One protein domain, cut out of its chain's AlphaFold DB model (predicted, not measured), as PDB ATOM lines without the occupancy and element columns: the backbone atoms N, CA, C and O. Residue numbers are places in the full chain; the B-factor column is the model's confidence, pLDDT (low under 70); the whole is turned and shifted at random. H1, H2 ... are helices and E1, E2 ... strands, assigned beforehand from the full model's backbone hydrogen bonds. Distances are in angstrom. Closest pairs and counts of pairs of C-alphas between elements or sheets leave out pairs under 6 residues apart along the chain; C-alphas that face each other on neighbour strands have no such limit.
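What this domain is: This is residues 5 to 23 and 106 to 158 of the 158 residues of an uncharacterized protein of Aspergillus chevalieri (UniProt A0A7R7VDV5). What shape do these coordinates draw? One twisted sheet of six strands forms a single wall: the long hairpin E4 and E5 is in its middle, the hairpin E2 and E1 lies along one edge, and the short strands E6 and E3 lie along the other. Two small helices, H1 and H2, only graze it. What is printed, and in which order? The printed part has 72 residues, of mixed class, with two named helices and six named strands along the chain as E1 E2 E3 H1 H2 E4 E5 E6; the mixed sheet's order is E2 E1 E4 E5 E6 E3. How large is it? It is compact, with a radius of gyration of the C-alphas of 12.8 A and spans of 32 by 31 by 23 A.

How they stand to each other: What do the first strands pair with? E1, residues 5 to 9, and E2, residues 14 to 19, form an antiparallel hairpin, with N 7 and O 16 2.9 A apart. E1 is also the parallel neighbour of E4, residues 135 to 141, with N 8 and O 138 at 2.8 A. E2 is an edge strand, apart from E5, residues 144 to 151. What comes between the cut and E4? E3, residues 113 to 115, is the other edge strand and is antiparallel to E6, residues 155 to 157, with N 114 and O 156 at 3.2 A. H1, residues 116 to 119, and H2, residues 123 to 129, are close but not clearly touching, their closest C-alphas being those of Ala 119 and Ile 125, 6.6 A apart. H1 grazes the sheet with residues 116 to 119, while H2 is only just on it, with 5 pairs of C-alphas within 10 A, and grazes it with residues 125 to 129. How do the last strands run? E4, E5 and E6 form a meander, each strand the antiparallel neighbour of the one before, with N 137 and O 148 at 2.7 A and N 149 and O 157 at 3.2 A. How do the helix backbones read? In H2 every O i to N i+4 pair is within hydrogen-bond range, and H1 is too short for such a pair.

Where its parts are: Where does E1 begin? C-alpha 5 is at (153.798, 130.587, 298.530). Which elements are longest? From first to last C-alpha E5 measures 22.9 A, E4 19.6 A, E2 15.6 A and E1 13.6 A. Where does E6 end? C-alpha 157 is at (162.978, 128.304, 288.836).

The domain as a whole: Where is the cut? Residues 24 to 105 are not printed, and C-alphas 23 and 106 are 33.2 A apart; the links printed whole are tight. Where is confidence low? Residues 132 to 133 and 151 to 158 have pLDDT under 70.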
ATOM      1  N   LEU A   5     154.412 130.507 299.849       72.56
ATOM      2  CA  LEU A   5     153.798 130.587 298.530       72.56
ATOM      3  C   LEU A   5     152.952 131.859 298.468       72.56
ATOM      4  O   LEU A   5     151.978 131.986 299.206       72.56
ATOM      5  N   CYS A   6     153.303 132.790 297.587       80.19
ATOM      6  CA  CYS A   6     152.507 133.990 297.323       80.19
ATOM      7  C   CYS A   6     151.820 133.874 295.965       80.19
ATOM      8  O   CYS A   6     152.486 133.564 294.982       80.19
ATOM      9  N   ALA A   7     150.527 134.185 295.891       82.81
ATOM     10  CA  ALA A   7     149.793 134.262 294.633       82.81
ATOM     11  C   ALA A   7     149.529 135.719 294.244       82.81
ATOM     12  O   ALA A   7     149.123 136.533 295.082       82.81
ATOM     13  N   LEU A   8     149.741 136.024 292.968       82.44
ATOM     14  CA  LEU A   8     149.400 137.291 292.336       82.44
ATOM     15  C   LEU A   8     148.560 137.037 291.080       82.44
ATOM     16  O   LEU A   8     148.668 135.981 290.450       82.44
ATOM     17  N   SER A   9     147.717 137.998 290.721       83.81
ATOM     18  CA  SER A   9     147.070 138.030 289.407       83.81
ATOM     19  C   SER A   9     148.062 138.463 288.326       83.81
ATOM     20  O   SER A   9     149.187 138.881 288.607       83.81
ATOM     21  N   ASP A  10     147.635 138.360 287.074       77.19
ATOM     22  CA  ASP A  10     148.377 138.783 285.888       77.19
ATOM     23  C   ASP A  10     148.798 140.262 285.903       77.19
ATOM     24  O   ASP A  10     149.898 140.590 285.456       77.19
ATOM     25  N   ASP A  11     147.971 141.145 286.463       79.56
ATOM     26  CA  ASP A  11     148.277 142.567 286.674       79.56
ATOM     27  C   ASP A  11     149.211 142.838 287.877       79.56
ATOM     28  O   ASP A  11     149.564 143.986 288.156       79.56
ATOM     29  N   GLY A  12     149.636 141.786 288.584       76.12
ATOM     30  CA  GLY A  12     150.486 141.871 289.767       76.12
ATOM     31  C   GLY A  12     149.746 142.245 291.052       76.12
ATOM     32  O   GLY A  12     150.403 142.508 292.064       76.12
ATOM     33  N   SER A  13     148.407 142.273 291.053       84.69
ATOM     34  CA  SER A  13     147.637 142.458 292.282       84.69
ATOM     35  C   SER A  13     147.802 141.254 293.219       84.69
ATOM     36  O   SER A  13     147.967 140.108 292.795       84.69
ATOM     37  N   TRP A  14     147.828 141.517 294.525       84.88
ATOM     38  CA  TRP A  14     148.054 140.482 295.529       84.88
ATOM     39  C   TRP A  14     146.781 139.663 295.764       84.88
ATOM     40  O   TRP A  14     145.741 140.229 296.096       84.88
ATOM     41  N   ILE A  15     146.881 138.334 295.648       86.19
ATOM     42  CA  ILE A  15     145.766 137.407 295.901       86.19
ATOM     43  C   ILE A  15     145.865 136.814 297.311       86.19
ATOM     44  O   ILE A  15     144.869 136.753 298.029       86.19
ATOM     45  N   GLY A  16     147.050 136.341 297.709       85.69
ATOM     46  CA  GLY A  16     147.203 135.617 298.971       85.69
ATOM     47  C   GLY A  16     148.621 135.140 299.263       85.69
ATOM     48  O   GLY A  16     149.495 135.154 298.392       85.69
ATOM     49  N   ALA A  17     148.846 134.700 300.503       84.00
ATOM     50  CA  ALA A  17     150.068 134.022 300.921       84.00
ATOM     51  C   ALA A  17     149.748 132.837 301.843       84.00
ATOM     52  O   ALA A  17     148.941 132.966 302.763       84.00
ATOM     53  N   TRP A  18     150.420 131.711 301.613       82.19
ATOM     54  CA  TRP A  18     150.280 130.480 302.389       82.19
ATOM     55  C   TRP A  18     151.659 129.936 302.774       82.19
ATOM     56  O   TRP A  18     152.632 130.165 302.046       82.19
ATOM     57  N   PRO A  19     151.782 129.222 303.905       76.81
ATOM     58  CA  PRO A  19     153.000 128.476 304.194       76.81
ATOM     59  C   PRO A  19     153.237 127.422 303.104       76.81
ATOM     60  O   PRO A  19     152.288 126.828 302.592       76.81
ATOM     61  N   LEU A  20     154.500 127.164 302.758       72.50
ATOM     62  CA  LEU A  20     154.828 125.937 302.036       72.50
ATOM     63  C   LEU A  20     154.598 124.747 302.980       72.50
ATOM     64  O   LEU A  20     155.313 124.598 303.973       72.50
ATOM     65  N   GLY A  21     153.587 123.931 302.672       72.38
ATOM     66  CA  GLY A  21     153.154 122.803 303.500       72.38
ATOM     67  C   GLY A  21     151.873 123.069 304.290       72.38
ATOM     68  O   GLY A  21     151.161 124.040 304.053       72.38
ATOM     69  N   ASP A  22     151.580 122.196 305.253       78.44
ATOM     70  CA  ASP A  22     150.394 122.288 306.123       78.44
ATOM     71  C   ASP A  22     150.609 123.169 307.373       78.44
ATOM     72  O   ASP A  22     149.700 123.343 308.185       78.44
ATOM     73  N   GLY A  23     151.819 123.716 307.545       73.81
ATOM     74  CA  GLY A  23     152.212 124.541 308.690       73.81
ATOM     75  C   GLY A  23     152.354 123.787 310.020       73.81
ATOM     76  O   GLY A  23     152.755 124.400 311.008       73.81
ATOM     77  N   GLU A 106     145.942 118.681 277.137       93.12
ATOM     78  CA  GLU A 106     145.962 119.937 276.366       93.12
ATOM     79  C   GLU A 106     146.719 121.088 277.061       93.12
ATOM     80  O   GLU A 106     146.588 122.255 276.696       93.12
ATOM     81  N   PHE A 107     147.565 120.758 278.042       90.75
ATOM     82  CA  PHE A 107     148.452 121.699 278.727       90.75
ATOM     83  C   PHE A 107     149.906 121.262 278.573       90.75
ATOM     84  O   PHE A 107     150.216 120.073 278.549       90.75
ATOM     85  N   ALA A 108     150.809 122.239 278.524       91.06
ATOM     86  CA  ALA A 108     152.246 122.017 278.573       91.06
ATOM     87  C   ALA A 108     152.840 122.765 279.767       91.06
ATOM     88  O   ALA A 108     152.383 123.851 280.124       91.06
ATOM     89  N   TYR A 109     153.871 122.180 280.370       89.56
ATOM     90  CA  TYR A 109     154.572 122.763 281.506       89.56
ATOM     91  C   TYR A 109     156.000 123.121 281.101       89.56
ATOM     92  O   TYR A 109     156.803 122.243 280.776       89.56
ATOM     93  N   TYR A 110     156.308 124.415 281.107       88.19
ATOM     94  CA  TYR A 110     157.659 124.917 280.892       88.19
ATOM     95  C   TYR A 110     158.340 125.046 282.245       88.19
ATOM     96  O   TYR A 110     157.759 125.603 283.169       88.19
ATOM     97  N   ARG A 111     159.558 124.511 282.356       86.38
ATOM     98  CA  ARG A 111     160.359 124.635 283.569       86.38
ATOM     99  C   ARG A 111     161.821 124.854 283.231       86.38
ATOM    100  O   ARG A 111     162.398 124.064 282.480       86.38
ATOM    101  N   ALA A 112     162.434 125.852 283.848       83.56
ATOM    102  CA  ALA A 112     163.872 126.085 283.781       83.56
ATOM    103  C   ALA A 112     164.444 126.364 285.171       83.56
ATOM    104  O   ALA A 112     163.771 126.936 286.019       83.56
ATOM    105  N   ALA A 113     165.703 125.988 285.390       78.06
ATOM    106  CA  ALA A 113     166.461 126.364 286.577       78.06
ATOM    107  C   ALA A 113     167.754 127.053 286.140       78.06
ATOM    108  O   ALA A 113     168.426 126.589 285.217       78.06
ATOM    109  N   PHE A 114     168.108 128.150 286.800       76.88
ATOM    110  CA  PHE A 114     169.315 128.915 286.489       76.88
ATOM    111  C   PHE A 114     169.974 129.437 287.769       76.88
ATOM    112  O   PHE A 114     169.293 129.631 288.785       76.88
ATOM    113  N   PRO A 115     171.301 129.666 287.747       78.50
ATOM    114  CA  PRO A 115     172.003 130.253 288.877       78.50
ATOM    115  C   PRO A 115     171.435 131.635 289.200       78.50
ATOM    116  O   PRO A 115     171.393 132.514 288.334       78.50
ATOM    117  N   ALA A 116     171.053 131.851 290.459       77.31
ATOM    118  CA  ALA A 116     170.485 133.126 290.894       77.31
ATOM    119  C   ALA A 116     171.428 134.307 290.597       77.31
ATOM    120  O   ALA A 116     170.976 135.361 290.162       77.31
ATOM    121  N   GLY A 117     172.745 134.119 290.750       80.50
ATOM    122  CA  GLY A 117     173.741 135.170 290.517       80.50
ATOM    123  C   GLY A 117     173.712 135.777 289.109       80.50
ATOM    124  O   GLY A 117     173.861 136.987 288.973       80.50
ATOM    125  N   GLU A 118     173.476 134.973 288.068       83.38
ATOM    126  CA  GLU A 118     173.379 135.477 286.690       83.38
ATOM    127  C   GLU A 118     172.055 136.205 286.448       83.38
ATOM    128  O   GLU A 118     172.040 137.287 285.864       83.38
ATOM    129  N   ALA A 119     170.943 135.664 286.951       79.81
ATOM    130  CA  ALA A 119     169.632 136.290 286.799       79.81
ATOM    131  C   ALA A 119     169.529 137.635 287.530       79.81
ATOM    132  O   ALA A 119     168.945 138.582 287.004       79.81
ATOM    133  N   LEU A 120     170.161 137.753 288.699       81.31
ATOM    134  CA  LEU A 120     170.206 138.989 289.480       81.31
ATOM    135  C   LEU A 120     171.043 140.101 288.821       81.31
ATOM    136  O   LEU A 120     170.975 141.243 289.268       81.31
ATOM    137  N   LYS A 121     171.789 139.824 287.739       87.06
ATOM    138  CA  LYS A 121     172.400 140.887 286.917       87.06
ATOM    139  C   LYS A 121     171.352 141.693 286.148       87.06
ATOM    140  O   LYS A 121     171.613 142.836 285.778       87.06
ATOM    141  N   ASN A 122     170.173 141.118 285.897       86.75
ATOM    142  CA  ASN A 122     169.060 141.841 285.299       86.75
ATOM    143  C   ASN A 122     168.368 142.700 286.379       86.75
ATOM    144  O   ASN A 122     167.840 142.143 287.343       86.75
ATOM    145  N   PRO A 123     168.297 144.035 286.216       87.88
ATOM    146  CA  PRO A 123     167.740 144.924 287.236       87.88
ATOM    147  C   PRO A 123     166.247 144.693 287.514       87.88
ATOM    148  O   PRO A 123     165.790 144.954 288.625       87.88
ATOM    149  N   ILE A 124     165.477 144.187 286.542       84.94
ATOM    150  CA  ILE A 124     164.052 143.872 286.724       84.94
ATOM    151  C   ILE A 124     163.899 142.676 287.668       84.94
ATOM    152  O   ILE A 124     163.138 142.743 288.633       84.94
ATOM    153  N   ILE A 125     164.668 141.611 287.420       80.94
ATOM    154  CA  ILE A 125     164.664 140.395 288.242       80.94
ATOM    155  C   ILE A 125     165.214 140.708 289.637       80.94
ATOM    156  O   ILE A 125     164.605 140.342 290.640       80.94
ATOM    157  N   ALA A 126     166.324 141.449 289.711       82.31
ATOM    158  CA  ALA A 126     166.923 141.867 290.973       82.31
ATOM    159  C   ALA A 126     165.914 142.595 291.866       82.31
ATOM    160  O   ALA A 126     165.748 142.221 293.023       82.31
ATOM    161  N   LYS A 127     165.178 143.561 291.304       82.69
ATOM    162  CA  LYS A 127     164.138 144.308 292.019       82.69
ATOM    163  C   LYS A 127     163.004 143.409 292.523       82.69
ATOM    164  O   LYS A 127     162.487 143.639 293.610       82.69
ATOM    165  N   GLN A 128     162.609 142.388 291.761       76.25
ATOM    166  CA  GLN A 128     161.580 141.432 292.195       76.25
ATOM    167  C   GLN A 128     162.057 140.512 293.330       76.25
ATOM    168  O   GLN A 128     161.249 140.095 294.161       76.25
ATOM    169  N   CYS A 129     163.355 140.204 293.383       75.50
ATOM    170  CA  CYS A 129     163.956 139.342 294.403       75.50
ATOM    171  C   CYS A 129     164.508 140.101 295.627       75.50
ATOM    172  O   CYS A 129     164.940 139.460 296.595       75.50
ATOM    173  N   GLU A 130     164.542 141.435 295.577       75.75
ATOM    174  CA  GLU A 130     165.094 142.313 296.611       75.75
ATOM    175  C   GLU A 130     164.236 142.281 297.884       75.75
ATOM    176  O   GLU A 130     163.009 142.349 297.827       75.75
ATOM    177  N   ASN A 131     164.881 142.165 299.051       71.44
ATOM    178  CA  ASN A 131     164.236 142.109 300.374       71.44
ATOM    179  C   ASN A 131     163.189 140.990 300.555       71.44
ATOM    180  O   ASN A 131     162.454 140.987 301.540       71.44
ATOM    181  N   GLN A 132     163.126 140.025 299.633       68.75
ATOM    182  CA  GLN A 132     162.262 138.853 299.748       68.75
ATOM    183  C   GLN A 132     163.029 137.701 300.421       68.75
ATOM    184  O   GLN A 132     164.162 137.409 300.000       68.75
ATOM    185  N   PRO A 133     162.427 137.024 301.424       69.56
ATOM    186  CA  PRO A 133     162.946 135.754 301.924       69.56
ATOM    187  C   PRO A 133     162.864 134.683 300.826       69.56
ATOM    188  O   PRO A 133     162.384 134.944 299.718       69.56
ATOM    189  N   ASP A 134     163.309 133.467 301.137       73.56
ATOM    190  CA  ASP A 134     163.008 132.326 300.278       73.56
ATOM    191  C   ASP A 134     161.491 132.202 300.091       73.56
ATOM    192  O   ASP A 134     160.712 132.197 301.052       73.56
ATOM    193  N   ARG A 135     161.072 132.180 298.830       74.31
ATOM    194  CA  ARG A 135     159.677 132.357 298.433       74.31
ATOM    195  C   ARG A 135     159.422 131.632 297.125       74.31
ATOM    196  O   ARG A 135     160.217 131.742 296.195       74.31
ATOM    197  N   ALA A 136     158.265 130.988 297.048       78.31
ATOM    198  CA  ALA A 136     157.622 130.637 295.795       78.31
ATOM    199  C   ALA A 136     156.565 131.702 295.475       78.31
ATOM    200  O   ALA A 136     155.791 132.130 296.330       78.31
ATOM    201  N   SER A 137     156.543 132.184 294.244       80.12
ATOM    202  CA  SER A 137     155.541 133.107 293.740       80.12
ATOM    203  C   SER A 137     154.805 132.435 292.603       80.12
ATOM    204  O   SER A 137     155.443 131.927 291.694       80.12
ATOM    205  N   MET A 138     153.483 132.495 292.614       86.31
ATOM    206  CA  MET A 138     152.625 132.051 291.526       86.31
ATOM    207  C   MET A 138     151.891 133.258 290.959       86.31
ATOM    208  O   MET A 138     151.423 134.113 291.709       86.31
ATOM    209  N   HIS A 139     151.810 133.326 289.643       84.94
ATOM    210  CA  HIS A 139     151.128 134.374 288.906       84.94
ATOM    211  C   HIS A 139     150.113 133.706 287.990       84.94
ATOM    212  O   HIS A 139     150.450 132.759 287.272       84.94
ATOM    213  N   ILE A 140     148.866 134.153 288.066       87.31
ATOM    214  CA  ILE A 140     147.735 133.505 287.400       87.31
ATOM    215  C   ILE A 140     147.170 134.468 286.363       87.31
ATOM    216  O   ILE A 140     146.686 135.541 286.720       87.31
ATOM    217  N   GLY A 141     147.196 134.060 285.094       87.00
ATOM    218  CA  GLY A 141     146.627 134.826 283.991       87.00
ATOM    219  C   GLY A 141     145.786 133.980 283.033       87.00
ATOM    220  O   GLY A 141     145.723 132.750 283.153       87.00
ATOM    221  N   PRO A 142     145.114 134.617 282.058       89.19
ATOM    222  CA  PRO A 142     144.301 133.914 281.074       89.19
ATOM    223  C   PRO A 142     145.140 132.930 280.245       89.19
ATOM    224  O   PRO A 142     145.977 133.331 279.440       89.19
ATOM    225  N   GLY A 143     144.910 131.629 280.437       88.19
ATOM    226  CA  GLY A 143     145.567 130.565 279.668       88.19
ATOM    227  C   GLY A 143     147.001 130.224 280.091       88.19
ATOM    228  O   GLY A 143     147.615 129.369 279.458       88.19
ATOM    229  N   ALA A 144     147.533 130.841 281.151       88.44
ATOM    230  CA  ALA A 144     148.854 130.512 281.675       88.44
ATOM    231  C   ALA A 144     148.952 130.766 283.182       88.44
ATOM    232  O   ALA A 144     148.475 131.772 283.704       88.44
ATOM    233  N   VAL A 145     149.646 129.862 283.865       87.50
ATOM    234  CA  VAL A 145     150.117 130.058 285.234       87.50
ATOM    235  C   VAL A 145     151.627 129.942 285.186       87.50
ATOM    236  O   VAL A 145     152.150 128.957 284.667       87.50
ATOM    237  N   TRP A 146     152.323 130.947 285.700       84.06
ATOM    238  CA  TRP A 146     153.776 130.914 285.811       84.06
ATOM    239  C   TRP A 146     154.168 131.105 287.261       84.06
ATOM    240  O   TRP A 146     153.554 131.868 288.011       84.06
ATOM    241  N   SER A 147     155.198 130.385 287.666       80.56
ATOM    242  CA  SER A 147     155.740 130.482 289.007       80.56
ATOM    243  C   SER A 147     157.185 130.906 288.941       80.56
ATOM    244  O   SER A 147     157.878 130.607 287.977       80.56
ATOM    245  N   TRP A 148     157.650 131.580 289.983       78.31
ATOM    246  CA  TRP A 148     159.072 131.628 290.230       78.31
ATOM    247  C   TRP A 148     159.399 131.383 291.681       78.31
ATOM    248  O   TRP A 148     158.662 131.789 292.576       78.31
ATOM    249  N   GLU A 149     160.521 130.725 291.916       76.75
ATOM    250  CA  GLU A 149     160.965 130.384 293.260       76.75
ATOM    251  C   GLU A 149     162.355 130.940 293.497       76.75
ATOM    252  O   GLU A 149     163.171 130.951 292.588       76.75
ATOM    253  N   LYS A 150     162.640 131.390 294.713       73.94
ATOM    254  CA  LYS A 150     163.995 131.657 295.192       73.94
ATOM    255  C   LYS A 150     164.185 130.813 296.436       73.94
ATOM    256  O   LYS A 150     163.494 131.033 297.427       73.94
ATOM    257  N   LEU A 151     165.090 129.844 296.352       69.88
ATOM    258  CA  LEU A 151     165.376 128.903 297.431       69.88
ATOM    259  C   LEU A 151     166.872 128.931 297.755       69.88
ATOM    260  O   LEU A 151     167.715 128.787 296.860       69.88
ATOM    261  N   ASN A 152     167.199 129.133 299.032       65.19
ATOM    262  CA  ASN A 152     168.544 129.146 299.603       65.19
ATOM    263  C   ASN A 152     169.549 130.032 298.840       65.19
ATOM    264  O   ASN A 152     170.744 129.744 298.811       65.19
ATOM    265  N   GLY A 153     169.072 131.081 298.161       60.56
ATOM    266  CA  GLY A 153     169.901 131.981 297.347       60.56
ATOM    267  C   GLY A 153     170.594 131.352 296.125       60.56
ATOM    268  O   GLY A 153     171.445 132.012 295.529       60.56
ATOM    269  N   LYS A 154     170.267 130.110 295.737       58.25
ATOM    270  CA  LYS A 154     171.002 129.373 294.688       58.25
ATOM    271  C   LYS A 154     170.298 129.339 293.335       58.25
ATOM    272  O   LYS A 154     170.959 129.490 292.306       58.25
ATOM    273  N   TYR A 155     168.980 129.169 293.327       58.22
ATOM    274  CA  TYR A 155     168.226 128.935 292.099       58.22
ATOM    275  C   TYR A 155     167.044 129.876 292.007       58.22
ATOM    276  O   TYR A 155     166.367 130.117 293.009       58.22
ATOM    277  N   ALA A 156     166.802 130.358 290.791       56.84
ATOM    278  CA  ALA A 156     165.466 130.734 290.398       56.84
ATOM    279  C   ALA A 156     164.925 129.710 289.401       56.84
ATOM    280  O   ALA A 156     165.631 129.268 288.491       56.84
ATOM    281  N   ILE A 157     163.715 129.242 289.680       58.34
ATOM    282  CA  ILE A 157     162.978 128.304 288.836       58.34
ATOM    283  C   ILE A 157     161.891 129.131 288.162       58.34
ATOM    284  O   ILE A 157     161.225 129.860 288.883       58.34
ATOM    285  N   TYR A 158     161.761 129.072 286.835       54.62
ATOM    286  CA  TYR A 158     160.618 129.612 286.076       54.62
ATOM    287  C   TYR A 158     159.786 128.456 285.539       54.62
ATOM    288  O   TYR A 158     160.427 127.444 285.158       54.62
TER     289      TYR A 158